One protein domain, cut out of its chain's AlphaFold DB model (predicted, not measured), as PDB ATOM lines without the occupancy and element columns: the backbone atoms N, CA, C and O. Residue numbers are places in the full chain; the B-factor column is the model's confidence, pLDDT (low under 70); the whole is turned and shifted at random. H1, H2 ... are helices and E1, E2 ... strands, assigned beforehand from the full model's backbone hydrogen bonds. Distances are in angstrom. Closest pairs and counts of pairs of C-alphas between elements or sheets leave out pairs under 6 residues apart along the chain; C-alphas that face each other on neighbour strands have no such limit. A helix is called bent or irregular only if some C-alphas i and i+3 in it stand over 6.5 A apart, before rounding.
ATOM      1  N   LEU A   3      35.322  -6.746 -52.465       89.38
ATOM      2  CA  LEU A   3      36.114  -6.446 -51.273       89.38
ATOM      3  C   LEU A   3      37.109  -7.579 -50.990       89.38
ATOM      4  O   LEU A   3      36.837  -8.739 -51.301       89.38
ATOM      5  N   ASN A   4      38.225  -7.238 -50.347       90.12
ATOM      6  CA  ASN A   4      39.119  -8.226 -49.741       90.12
ATOM      7  C   ASN A   4      38.483  -8.831 -48.465       90.12
ATOM      8  O   ASN A   4      37.438  -8.356 -48.002       90.12
ATOM      9  N   ALA A   5      39.090  -9.864 -47.876       86.94
ATOM     10  CA  ALA A   5      38.517 -10.565 -46.721       86.94
ATOM     11  C   ALA A   5      38.290  -9.653 -45.500       86.94
ATOM     12  O   ALA A   5      37.231  -9.696 -44.875       86.94
ATOM     13  N   GLU A   6      39.252  -8.792 -45.170       87.69
ATOM     14  CA  GLU A   6      39.166  -7.880 -44.020       87.69
ATOM     15  C   GLU A   6      38.035  -6.855 -44.186       87.69
ATOM     16  O   GLU A   6      37.221  -6.629 -43.284       87.69
ATOM     17  N   GLN A   7      37.953  -6.263 -45.375       90.69
ATOM     18  CA  GLN A   7      36.898  -5.345 -45.781       90.69
ATOM     19  C   GLN A   7      35.530  -6.026 -45.736       90.69
ATOM     20  O   GLN A   7      34.583  -5.488 -45.161       90.69
ATOM     21  N   PHE A   8      35.424  -7.229 -46.296       89.50
ATOM     22  CA  PHE A   8      34.185  -7.994 -46.275       89.50
ATOM     23  C   PHE A   8      33.717  -8.259 -44.839       89.50
ATOM     24  O   PHE A   8      32.572  -7.951 -44.505       89.50
ATOM     25  N   MET A   9      34.609  -8.747 -43.968       88.12
ATOM     26  CA  MET A   9      34.274  -9.049 -42.574       88.12
ATOM     27  C   MET A   9      33.928  -7.802 -41.763       88.12
ATOM     28  O   MET A   9      33.017  -7.845 -40.941       88.12
ATOM     29  N   THR A  10      34.593  -6.676 -42.019       90.38
ATOM     30  CA  THR A  10      34.250  -5.388 -41.397       90.38
ATOM     31  C   THR A  10      32.807  -4.996 -41.707       90.38
ATOM     32  O   THR A  10      32.024  -4.737 -40.794       90.38
ATOM     33  N   LEU A  11      32.439  -4.983 -42.994       89.88
ATOM     34  CA  LEU A  11      31.097  -4.599 -43.427       89.88
ATOM     35  C   LEU A  11      30.037  -5.588 -42.934       89.88
ATOM     36  O   LEU A  11      28.963  -5.177 -42.495       89.88
ATOM     37  N   TYR A  12      30.353  -6.882 -42.983       88.00
ATOM     38  CA  TYR A  12      29.505  -7.941 -42.452       88.00
ATOM     39  C   TYR A  12      29.218  -7.736 -40.961       88.00
ATOM     40  O   TYR A  12      28.051  -7.704 -40.575       88.00
ATOM     41  N   ASN A  13      30.250  -7.515 -40.141       89.00
ATOM     42  CA  ASN A  13      30.097  -7.340 -38.696       89.00
ATOM     43  C   ASN A  13      29.314  -6.070 -38.361       89.00
ATOM     44  O   ASN A  13      28.362  -6.140 -37.590       89.00
ATOM     45  N   MET A  14      29.628  -4.934 -38.995       89.75
ATOM     46  CA  MET A  14      28.829  -3.710 -38.840       89.75
ATOM     47  C   MET A  14      27.354  -3.974 -39.150       89.75
ATOM     48  O   MET A  14      26.471  -3.575 -38.394       89.75
ATOM     49  N   ARG A  15      27.067  -4.683 -40.248       86.31
ATOM     50  CA  ARG A  15      25.692  -4.978 -40.648       86.31
ATOM     51  C   ARG A  15      24.991  -5.892 -39.656       86.31
ATOM     52  O   ARG A  15      23.885  -5.553 -39.254       86.31
ATOM     53  N   GLN A  16      25.597  -7.010 -39.278       85.75
ATOM     54  CA  GLN A  16      24.989  -7.980 -38.365       85.75
ATOM     55  C   GLN A  16      24.675  -7.375 -37.001       85.75
ATOM     56  O   GLN A  16      23.582  -7.575 -36.485       85.75
ATOM     57  N   GLU A  17      25.600  -6.590 -36.455       87.19
ATOM     58  CA  GLU A  17      25.456  -6.020 -35.115       87.19
ATOM     59  C   GLU A  17      24.490  -4.836 -35.079       87.19
ATOM     60  O   GLU A  17      23.790  -4.622 -34.094       87.19
ATOM     61  N   LEU A  18      24.440  -4.032 -36.147       88.00
ATOM     62  CA  LEU A  18      23.697  -2.771 -36.135       88.00
ATOM     63  C   LEU A  18      22.322  -2.879 -36.808       88.00
ATOM     64  O   LEU A  18      21.437  -2.069 -36.517       88.00
ATOM     65  N   ALA A  19      22.094  -3.876 -37.676       83.50
ATOM     66  CA  ALA A  19      20.797  -4.092 -38.325       83.50
ATOM     67  C   ALA A  19      19.627  -4.195 -37.338       83.50
ATOM     68  O   ALA A  19      18.638  -3.482 -37.541       83.50
ATOM     69  N   PRO A  20      19.709  -5.018 -36.270       83.94
ATOM     70  CA  PRO A  20      18.595  -5.192 -35.335       83.94
ATOM     71  C   PRO A  20      18.280  -3.911 -34.554       83.94
ATOM     72  O   PRO A  20      17.189  -3.751 -34.012       83.94
ATOM     73  N   ARG A  21      19.218  -2.961 -34.551       81.69
ATOM     74  CA  ARG A  21      19.176  -1.699 -33.807       81.69
ATOM     75  C   ARG A  21      18.706  -0.520 -34.659       81.69
ATOM     76  O   ARG A  21      18.856   0.633 -34.267       81.69
ATOM     77  N   GLY A  22      18.124  -0.801 -35.827       76.81
ATOM     78  CA  GLY A  22      17.549   0.214 -36.710       76.81
ATOM     79  C   GLY A  22      18.577   0.964 -37.555       76.81
ATOM     80  O   GLY A  22      18.255   2.014 -38.111       76.81
ATOM     81  N   TRP A  23      19.802   0.443 -37.682       73.44
ATOM     82  CA  TRP A  23      20.801   1.022 -38.577       73.44
ATOM     83  C   TRP A  23      20.336   0.920 -40.033       73.44
ATOM     84  O   TRP A  23      20.093  -0.172 -40.562       73.44
ATOM     85  N   ASN A  24      20.153   2.084 -40.663       65.88
ATOM     86  CA  ASN A  24      19.548   2.212 -41.985       65.88
ATOM     87  C   ASN A  24      20.460   1.592 -43.062       65.88
ATOM     88  O   ASN A  24      21.613   2.010 -43.159       65.88
ATOM     89  N   PRO A  25      19.956   0.678 -43.917       52.47
ATOM     90  CA  PRO A  25      20.727  -0.018 -44.954       52.47
ATOM     91  C   PRO A  25      21.252   0.861 -46.103       52.47
ATOM     92  O   PRO A  25      22.011   0.355 -46.920       52.47
ATOM     93  N   LEU A  26      20.919   2.156 -46.163       53.25
ATOM     94  CA  LEU A  26      21.538   3.115 -47.096       53.25
ATOM     95  C   LEU A  26      22.814   3.788 -46.527       53.25
ATOM     96  O   LEU A  26      23.609   4.337 -47.285       53.25
ATOM     97  N   SER A  27      23.037   3.709 -45.207       61.41
ATOM     98  CA  SER A  27      24.247   4.155 -44.482       61.41
ATOM     99  C   SER A  27      25.476   3.214 -44.511       61.41
ATOM    100  O   SER A  27      26.588   3.732 -44.375       61.41
ATOM    101  N   PRO A  28      25.378   1.875 -44.710       67.19
ATOM    102  CA  PRO A  28      26.480   0.951 -44.460       67.19
ATOM    103  C   PRO A  28      27.718   1.233 -45.272       67.19
ATOM    104  O   PRO A  28      28.818   1.161 -44.743       67.19
ATOM    105  N   LEU A  29      27.541   1.593 -46.542       79.12
ATOM    106  CA  LEU A  29      28.662   1.911 -47.412       79.12
ATOM    107  C   LEU A  29      29.335   3.223 -47.006       79.12
ATOM    108  O   LEU A  29      30.551   3.310 -47.114       79.12
ATOM    109  N   SER A  30      28.590   4.212 -46.497       83.50
ATOM    110  CA  SER A  30      29.179   5.471 -46.032       83.50
ATOM    111  C   SER A  30      29.984   5.272 -44.750       83.50
ATOM    112  O   SER A  30      31.138   5.688 -44.698       83.50
ATOM    113  N   ASP A  31      29.422   4.594 -43.747       85.75
ATOM    114  CA  ASP A  31      30.130   4.293 -42.496       85.75
ATOM    115  C   ASP A  31      31.344   3.385 -42.753       85.75
ATOM    116  O   ASP A  31      32.437   3.626 -42.246       85.75
ATOM    117  N   PHE A  32      31.195   2.385 -43.619       88.75
ATOM    118  CA  PHE A  32      32.286   1.517 -44.056       88.75
ATOM    119  C   PHE A  32      33.401   2.283 -44.784       88.75
ATOM    120  O   PHE A  32      34.582   2.116 -44.476       88.75
ATOM    121  N   GLN A  33      33.048   3.161 -45.728       89.06
ATOM    122  CA  GLN A  33      34.018   4.011 -46.425       89.06
ATOM    123  C   GLN A  33      34.722   4.958 -45.451       89.06
ATOM    124  O   GLN A  33      35.938   5.130 -45.542       89.06
ATOM    125  N   GLN A  34      33.987   5.538 -44.498       89.25
ATOM    126  CA  GLN A  34      34.558   6.380 -43.448       89.25
ATOM    127  C   GLN A  34      35.518   5.592 -42.550       89.25
ATOM    128  O   GLN A  34      36.596   6.100 -42.248       89.25
ATOM    129  N   TYR A  35      35.189   4.351 -42.182       90.00
ATOM    130  CA  TYR A  35      36.067   3.477 -41.399       90.00
ATOM    131  C   TYR A  35      37.405   3.240 -42.111       90.00
ATOM    132  O   TYR A  35      38.467   3.495 -41.541       90.00
ATOM    133  N   PHE A  36      37.387   2.848 -43.388       88.94
ATOM    134  CA  PHE A  36      38.629   2.632 -44.139       88.94
ATOM    135  C   PHE A  36      39.390   3.929 -44.435       88.94
ATOM    136  O   PHE A  36      40.622   3.928 -44.415       88.94
ATOM    137  N   ALA A  37      38.695   5.052 -44.643       86.56
ATOM    138  CA  ALA A  37      39.338   6.361 -44.750       86.56
ATOM    139  C   ALA A  37      40.075   6.732 -43.449       86.56
ATOM    140  O   ALA A  37      41.201   7.235 -43.494       86.56
ATOM    141  N   GLN A  38      39.482   6.424 -42.290       83.50
ATOM    142  CA  GLN A  38      40.133   6.584 -40.993       83.50
ATOM    143  C   GLN A  38      41.366   5.683 -40.864       83.50
ATOM    144  O   GLN A  38      42.454   6.194 -40.589       83.50
ATOM    145  N   LEU A  39      41.247   4.380 -41.130       80.69
ATOM    146  CA  LEU A  39      42.395   3.465 -41.079       80.69
ATOM    147  C   LEU A  39      43.554   3.936 -41.971       80.69
ATOM    148  O   LEU A  39      44.707   3.945 -41.534       80.69
ATOM    149  N   GLY A  40      43.250   4.403 -43.186       77.62
ATOM    150  CA  GLY A  40      44.244   4.970 -44.098       77.62
ATOM    151  C   GLY A  40      44.939   6.209 -43.526       77.62
ATOM    152  O   GLY A  40      46.164   6.326 -43.611       77.62
ATOM    153  N   SER A  41      44.190   7.109 -42.879       72.25
ATOM    154  CA  SER A  41      44.758   8.308 -42.245       72.25
ATOM    155  C   SER A  41      45.698   7.984 -41.075       72.25
ATOM    156  O   SER A  41      46.727   8.641 -40.925       72.25
ATOM    157  N   MET A  42      45.433   6.919 -40.306       66.56
ATOM    158  CA  MET A  42      46.328   6.498 -39.218       66.56
ATOM    159  C   MET A  42      47.697   6.047 -39.700       66.56
ATOM    160  O   MET A  42      48.681   6.228 -38.988       66.56
ATOM    161  N   GLN A  43      47.775   5.446 -40.887       59.25
ATOM    162  CA  GLN A  43      49.053   5.012 -41.447       59.25
ATOM    163  C   GLN A  43      49.952   6.204 -41.812       59.25
ATOM    164  O   GLN A  43      51.170   6.046 -41.843       59.25
ATOM    165  N   HIS A  44      49.370   7.388 -42.032       48.75
ATOM    166  CA  HIS A  44      50.066   8.580 -42.521       48.75
ATOM    167  C   HIS A  44      50.320   9.624 -41.417       48.75
ATOM    168  O   HIS A  44      51.391  10.225 -41.391       48.75
ATOM    169  N   ASP A  45      49.396   9.793 -40.464       52.03
ATOM    170  CA  ASP A  45      49.469  10.802 -39.395       52.03
ATOM    171  C   ASP A  45      49.814  10.191 -38.023       52.03
ATOM    172  O   ASP A  45      49.094  10.324 -37.032       52.03
ATOM    173  N   TRP A  46      50.991   9.570 -37.927       52.75
ATOM    174  CA  TRP A  46      51.585   9.165 -36.638       52.75
ATOM    175  C   TRP A  46      52.022  10.357 -35.769       52.75
ATOM    176  O   TRP A  46      52.470  10.193 -34.631       52.75
ATOM    177  N   GLU A 257      28.802 -20.668 -35.154       47.72
ATOM    178  CA  GLU A 257      28.305 -20.827 -36.524       47.72
ATOM    179  C   GLU A 257      27.563 -19.628 -37.147       47.72
ATOM    180  O   GLU A 257      26.350 -19.441 -37.031       47.72
ATOM    181  N   THR A 258      28.285 -18.874 -37.984       51.22
ATOM    182  CA  THR A 258      27.665 -18.232 -39.143       51.22
ATOM    183  C   THR A 258      27.020 -19.324 -39.991       51.22
ATOM    184  O   THR A 258      27.698 -20.053 -40.711       51.22
ATOM    185  N   SER A 259      25.697 -19.467 -39.909       49.25
ATOM    186  CA  SER A 259      24.959 -20.368 -40.789       49.25
ATOM    187  C   SER A 259      25.010 -19.811 -42.216       49.25
ATOM    188  O   SER A 259      24.118 -19.078 -42.654       49.25
ATOM    189  N   CYS A 260      26.088 -20.109 -42.941       52.38
ATOM    190  CA  CYS A 260      26.179 -19.870 -44.373       52.38
ATOM    191  C   CYS A 260      25.072 -20.683 -45.038       52.38
ATOM    192  O   CYS A 260      25.084 -21.912 -45.018       52.38
ATOM    193  N   THR A 261      24.083 -19.992 -45.595       55.69
ATOM    194  CA  THR A 261      23.012 -20.652 -46.345       55.69
ATOM    195  C   THR A 261      23.451 -20.760 -47.805       55.69
ATOM    196  O   THR A 261      24.162 -19.890 -48.309       55.69
ATOM    197  N   VAL A 262      23.058 -21.823 -48.505       54.91
ATOM    198  CA  VAL A 262      23.249 -21.939 -49.962       54.91
ATOM    199  C   VAL A 262      22.078 -21.227 -50.650       54.91
ATOM    200  O   VAL A 262      20.925 -21.492 -50.311       54.91
ATOM    201  N   LEU A 263      22.343 -20.291 -51.573       56.75
ATOM    202  CA  LEU A 263      21.297 -19.505 -52.251       56.75
ATOM    203  C   LEU A 263      20.460 -20.355 -53.219       56.75
ATOM    204  O   LEU A 263      21.027 -20.916 -54.157       56.75
ATOM    205  N   PRO A 264      19.117 -20.347 -53.117       46.19
ATOM    206  CA  PRO A 264      18.246 -20.777 -54.198       46.19
ATOM    207  C   PRO A 264      17.888 -19.568 -55.080       46.19
ATOM    208  O   PRO A 264      16.960 -18.825 -54.783       46.19
ATOM    209  N   GLY A 265      18.619 -19.387 -56.182       53.88
ATOM    210  CA  GLY A 265      18.251 -18.467 -57.266       53.88
ATOM    211  C   GLY A 265      18.604 -16.990 -57.033       53.88
ATOM    212  O   GLY A 265      18.251 -16.377 -56.030       53.88
ATOM    213  N   PHE A 266      19.304 -16.399 -58.001       56.50
ATOM    214  CA  PHE A 266      19.687 -14.987 -57.991       56.50
ATOM    215  C   PHE A 266      18.550 -14.081 -58.483       56.50
ATOM    216  O   PHE A 266      17.965 -14.338 -59.534       56.50
ATOM    217  N   SER A 267      18.312 -12.966 -57.780       52.72
ATOM    218  CA  SER A 267      17.656 -11.785 -58.358       52.72
ATOM    219  C   SER A 267      18.725 -10.743 -58.733       52.72
ATOM    220  O   SER A 267      19.475 -10.312 -57.849       52.72
ATOM    221  N   PRO A 268      18.823 -10.325 -60.010       51.72
ATOM    222  CA  PRO A 268      19.803  -9.337 -60.469       51.72
ATOM    223  C   PRO A 268      19.574  -7.918 -59.924       51.72
ATOM    224  O   PRO A 268      20.460  -7.078 -60.031       51.72
ATOM    225  N   GLU A 269      18.420  -7.643 -59.316       54.50
ATOM    226  CA  GLU A 269      18.054  -6.308 -58.811       54.50
ATOM    227  C   GLU A 269      18.600  -6.011 -57.404       54.50
ATOM    228  O   GLU A 269      18.299  -4.983 -56.806       54.50
ATOM    229  N   THR A 270      19.391  -6.926 -56.844       62.06
ATOM    230  CA  THR A 270      19.794  -6.897 -55.439       62.06
ATOM    231  C   THR A 270      21.257  -6.473 -55.277       62.06
ATOM    232  O   THR A 270      22.138  -6.983 -55.969       62.06
ATOM    233  N   GLU A 271      21.548  -5.562 -54.343       70.50
ATOM    234  CA  GLU A 271      22.922  -5.125 -54.063       70.50
ATOM    235  C   GLU A 271      23.720  -6.202 -53.310       70.50
ATOM    236  O   GLU A 271      23.558  -6.418 -52.104       70.50
ATOM    237  N   TRP A 272      24.621  -6.864 -54.039       80.25
ATOM    238  CA  TRP A 272      25.543  -7.863 -53.504       80.25
ATOM    239  C   TRP A 272      26.950  -7.292 -53.290       80.25
ATOM    240  O   TRP A 272      27.515  -6.578 -54.136       80.25
ATOM    241  N   VAL A 273      27.554  -7.670 -52.164       85.00
ATOM    242  CA  VAL A 273      28.983  -7.473 -51.896       85.00
ATOM    243  C   VAL A 273      29.687  -8.817 -51.983       85.00
ATOM    244  O   VAL A 273      29.218  -9.791 -51.409       85.00
ATOM    245  N   VAL A 274      30.793  -8.873 -52.715       85.62
ATOM    246  CA  VAL A 274      31.541 -10.101 -53.002       85.62
ATOM    247  C   VAL A 274      32.897 -10.038 -52.304       85.62
ATOM    248  O   VAL A 274      33.566  -9.008 -52.391       85.62
ATOM    249  N   CYS A 275      33.287 -11.120 -51.630       87.25
ATOM    250  CA  CYS A 275      34.648 -11.326 -51.140       87.25
ATOM    251  C   CYS A 275      35.494 -11.982 -52.243       87.25
ATOM    252  O   CYS A 275      35.181 -13.102 -52.662       87.25
ATOM    253  N   ASP A 276      36.539 -11.295 -52.706       82.12
ATOM    254  CA  ASP A 276      37.434 -11.793 -53.764       82.12
ATOM    255  C   ASP A 276      38.509 -12.768 -53.230       82.12
ATOM    256  O   ASP A 276      39.038 -13.569 -53.996       82.12
ATOM    257  N   ASP A 277      38.805 -12.745 -51.926       84.94
ATOM    258  CA  ASP A 277      39.902 -13.525 -51.322       84.94
ATOM    259  C   ASP A 277      39.492 -14.937 -50.862       84.94
ATOM    260  O   ASP A 277      40.335 -15.726 -50.428       84.94
ATOM    261  N   CYS A 278      38.200 -15.271 -50.912       76.06
ATOM    262  CA  CYS A 278      37.681 -16.558 -50.449       76.06
ATOM    263  C   CYS A 278      37.341 -17.482 -51.623       76.06
ATOM    264  O   CYS A 278      36.707 -17.066 -52.592       76.06
ATOM    265  N   VAL A 279      37.706 -18.762 -51.499       75.50
ATOM    266  CA  VAL A 279      37.288 -19.836 -52.410       75.50
ATOM    267  C   VAL A 279      36.663 -20.963 -51.577       75.50
ATOM    268  O   VAL A 279      37.373 -21.535 -50.747       75.50
ATOM    269  N   PRO A 280      35.373 -21.310 -51.773       73.69
ATOM    270  CA  PRO A 280      34.394 -20.658 -52.658       73.69
ATOM    271  C   PRO A 280      34.095 -19.200 -52.259       73.69
ATOM    272  O   PRO A 280      34.327 -18.792 -51.119       73.69
ATOM    273  N   SER A 281      33.603 -18.402 -53.212       81.19
ATOM    274  CA  SER A 281      33.395 -16.964 -53.002       81.19
ATOM    275  C   SER A 281      32.250 -16.713 -52.023       81.19
ATOM    276  O   SER A 281      31.185 -17.327 -52.121       81.19
ATOM    277  N   LEU A 282      32.458 -15.785 -51.089       84.44
ATOM    278  CA  LEU A 282      31.424 -15.333 -50.161       84.44
ATOM    279  C   LEU A 282      30.699 -14.118 -50.736       84.44
ATOM    280  O   LEU A 282      31.327 -13.182 -51.237       84.44
ATOM    281  N   ARG A 283      29.370 -14.103 -50.620       86.06
ATOM    282  CA  ARG A 283      28.537 -12.956 -50.995       86.06
ATOM    283  C   ARG A 283      27.663 -12.509 -49.832       86.06
ATOM    284  O   ARG A 283      26.977 -13.323 -49.225       86.06
ATOM    285  N   LEU A 284      27.667 -11.210 -49.550       84.94
ATOM    286  CA  LEU A 284      26.834 -10.551 -48.548       84.94
ATOM    287  C   LEU A 284      25.642  -9.879 -49.234       84.94
ATOM    288  O   LEU A 284      25.814  -9.037 -50.121       84.94
ATOM    289  N   HIS A 285      24.442 -10.227 -48.785       83.06
ATOM    290  CA  HIS A 285      23.205  -9.544 -49.136       83.06
ATOM    291  C   HIS A 285      23.031  -8.317 -48.240       83.06
ATOM    292  O   HIS A 285      22.641  -8.458 -47.081       83.06
ATOM    293  N   LEU A 286      23.310  -7.110 -48.742       77.88
ATOM    294  CA  LEU A 286      23.283  -5.898 -47.909       77.88
ATOM    295  C   LEU A 286      21.932  -5.659 -47.208       77.88
ATOM    296  O   LEU A 286      21.941  -5.416 -45.994       77.88
ATOM    297  N   PRO A 287      20.771  -5.797 -47.884       76.31
ATOM    298  CA  PRO A 287      19.480  -5.589 -47.239       76.31
ATOM    299  C   PRO A 287      19.196  -6.537 -46.072       76.31
ATOM    300  O   PRO A 287      18.652  -6.081 -45.073       76.31
ATOM    301  N   SER A 288      19.572  -7.821 -46.134       74.69
ATOM    302  CA  SER A 288      19.299  -8.761 -45.025       74.69
ATOM    303  C   SER A 288      20.490  -9.030 -44.105       74.69
ATOM    304  O   SER A 288      20.308  -9.622 -43.050       74.69
ATOM    305  N   GLY A 289      21.705  -8.648 -44.501       77.19
ATOM    306  CA  GLY A 289      22.948  -9.017 -43.820       77.19
ATOM    307  C   GLY A 289      23.382 -10.474 -44.020       77.19
ATOM    308  O   GLY A 289      24.444 -10.855 -43.533       77.19
ATOM    309  N   ALA A 290      22.602 -11.298 -44.726       79.56
ATOM    310  CA  ALA A 290      22.902 -12.719 -44.894       79.56
ATOM    311  C   ALA A 290      24.142 -12.945 -45.772       79.56
ATOM    312  O   ALA A 290      24.330 -12.256 -46.779       79.56
ATOM    313  N   VAL A 291      24.959 -13.933 -45.396       80.94
ATOM    314  CA  VAL A 291      26.142 -14.365 -46.148       80.94
ATOM    315  C   VAL A 291      25.870 -15.715 -46.789       80.94
ATOM    316  O   VAL A 291      25.322 -16.621 -46.159       80.94
ATOM    317  N   TYR A 292      26.279 -15.836 -48.044       81.00
ATOM    318  CA  TYR A 292      26.078 -17.021 -48.855       81.00
ATOM    319  C   TYR A 292      27.389 -17.459 -49.485       81.00
ATOM    320  O   TYR A 292      28.209 -16.629 -49.890       81.00
ATOM    321  N   ILE A 293      27.555 -18.772 -49.583       79.50
ATOM    322  CA  ILE A 293      28.641 -19.392 -50.332       79.50
ATOM    323  C   ILE A 293      28.182 -19.534 -51.780       79.50
ATOM    324  O   ILE A 293      27.099 -20.057 -52.044       79.50
ATOM    325  N   VAL A 294      29.004 -19.063 -52.712       73.81
ATOM    326  CA  VAL A 294      28.791 -19.255 -54.144       73.81
ATOM    327  C   VAL A 294      29.888 -20.169 -54.656       73.81
ATOM    328  O   VAL A 294      31.047 -19.768 -54.792       73.81
ATOM    329  N   GLU A 295      29.506 -21.420 -54.900       68.00
ATOM    330  CA  GLU A 295      30.316 -22.356 -55.670       68.00
ATOM    331  C   GLU A 295      30.514 -21.754 -57.065       68.00
ATOM    332  O   GLU A 295      29.596 -21.146 -57.616       68.00
TER     333      GLU A 295
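Overview. This is residues 3 to 46 and 257 to 295 of the 299 residues of an uncharacterized protein of Sulfobacillus thermosulfidooxidans (UniProt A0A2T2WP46). A small sheet of three strands, E1, E2 and E3, is covered on one face by helix H1, and a second helix, H2, packs on H1 with its first turns and sticks out with residues 37 to 44, so that H1 lies between the sheet and H2. Residues 261 to 262 run beside E3, and residues 264 to 269 stick out as a loop. The printed part has 83 residues, with two named helices and then three named strands, H1 H2 E1 E2 E3; the sheet's order is E1 - E2 - E3, all antiparallel, and the class is mixed, helices and strands. The whole is only just compact, close to loose, with a radius of gyration of the C-alphas of 13.9 A and an elongated outline of 48 by 31 by 28 A.

Along the chain. E1 is residues 272 to 275, 10.0 A from first to last C-alpha. E2 is residues 281 to 285, 13.2 A, and E3 is residues 291 to 294, 9.7 A, ending at C-alpha 294 at (28.791, -19.255, -54.144). H1 is residues 5 to 21, 24.9 A, and begins at C-alpha 5 at (38.517, -10.565, -46.721); it is irregular, but only just, with C-alphas 17 and 20 6.9 A apart. H2 is residues 28 to 44, also 24.9 A, and ends at C-alpha 44 at (50.066, 8.580, -42.521).

Arrangement. The strands form a meander, each the antiparallel neighbour of the one before. The hairpin E1 and E2 has N 273 and O 284 at 3.0 A and N 284 and O 273 at 2.8 A, within hydrogen-bond range. The hairpin E2 and E3 has N 283 and O 292 at 2.9 A and N 294 and O 281 at 2.8 A. Residues 261 to 262 pair with residues 292 to 293 of E3, parallel. H1 is on the sheet at a height of 10.4 A over it and lies over E1 and E2; H1 and the sheet E1 E2 E3 form two layers, a helix on one face of a sheet. It runs along the strands, at 26 degrees to E2 on the local plane. The closest C-alphas of H1 and E1 are those of Phe 8 and Cys 275, 5.9 A apart. H1, with residues 10 to 15 alone, touches H2, with residues 28 to 32 alone; the closest C-alphas are those of Leu 11 and Phe 32, 6.3 A apart. They run opposite ways at a steep tilt of 48 degrees. H2 is not on the sheet, and it is apart from E2 and E3. Of the O i to N i+4 pairs, 11 of 13 are within hydrogen-bond range in H1 and 12 of 13 in H2.

Size, cuts and confidence. The two C-alphas farthest apart are those of Trp 46 and Pro 264, 48.1 A. Residues 37 to 46, of which 37 to 44 belong to H2, stand free, as do residues 264 to 269. Residues 47 to 256 are not printed, and C-alphas 46 and 257 are 38.0 A apart across this cut. Of the links that are printed whole, E1 to E2 and E2 to E3 are tight and H1 to H2 is short. The mean pLDDT of the printed part is 75.0; residues 24 to 28, 42 to 46, 257 to 270 and 295 are under 70.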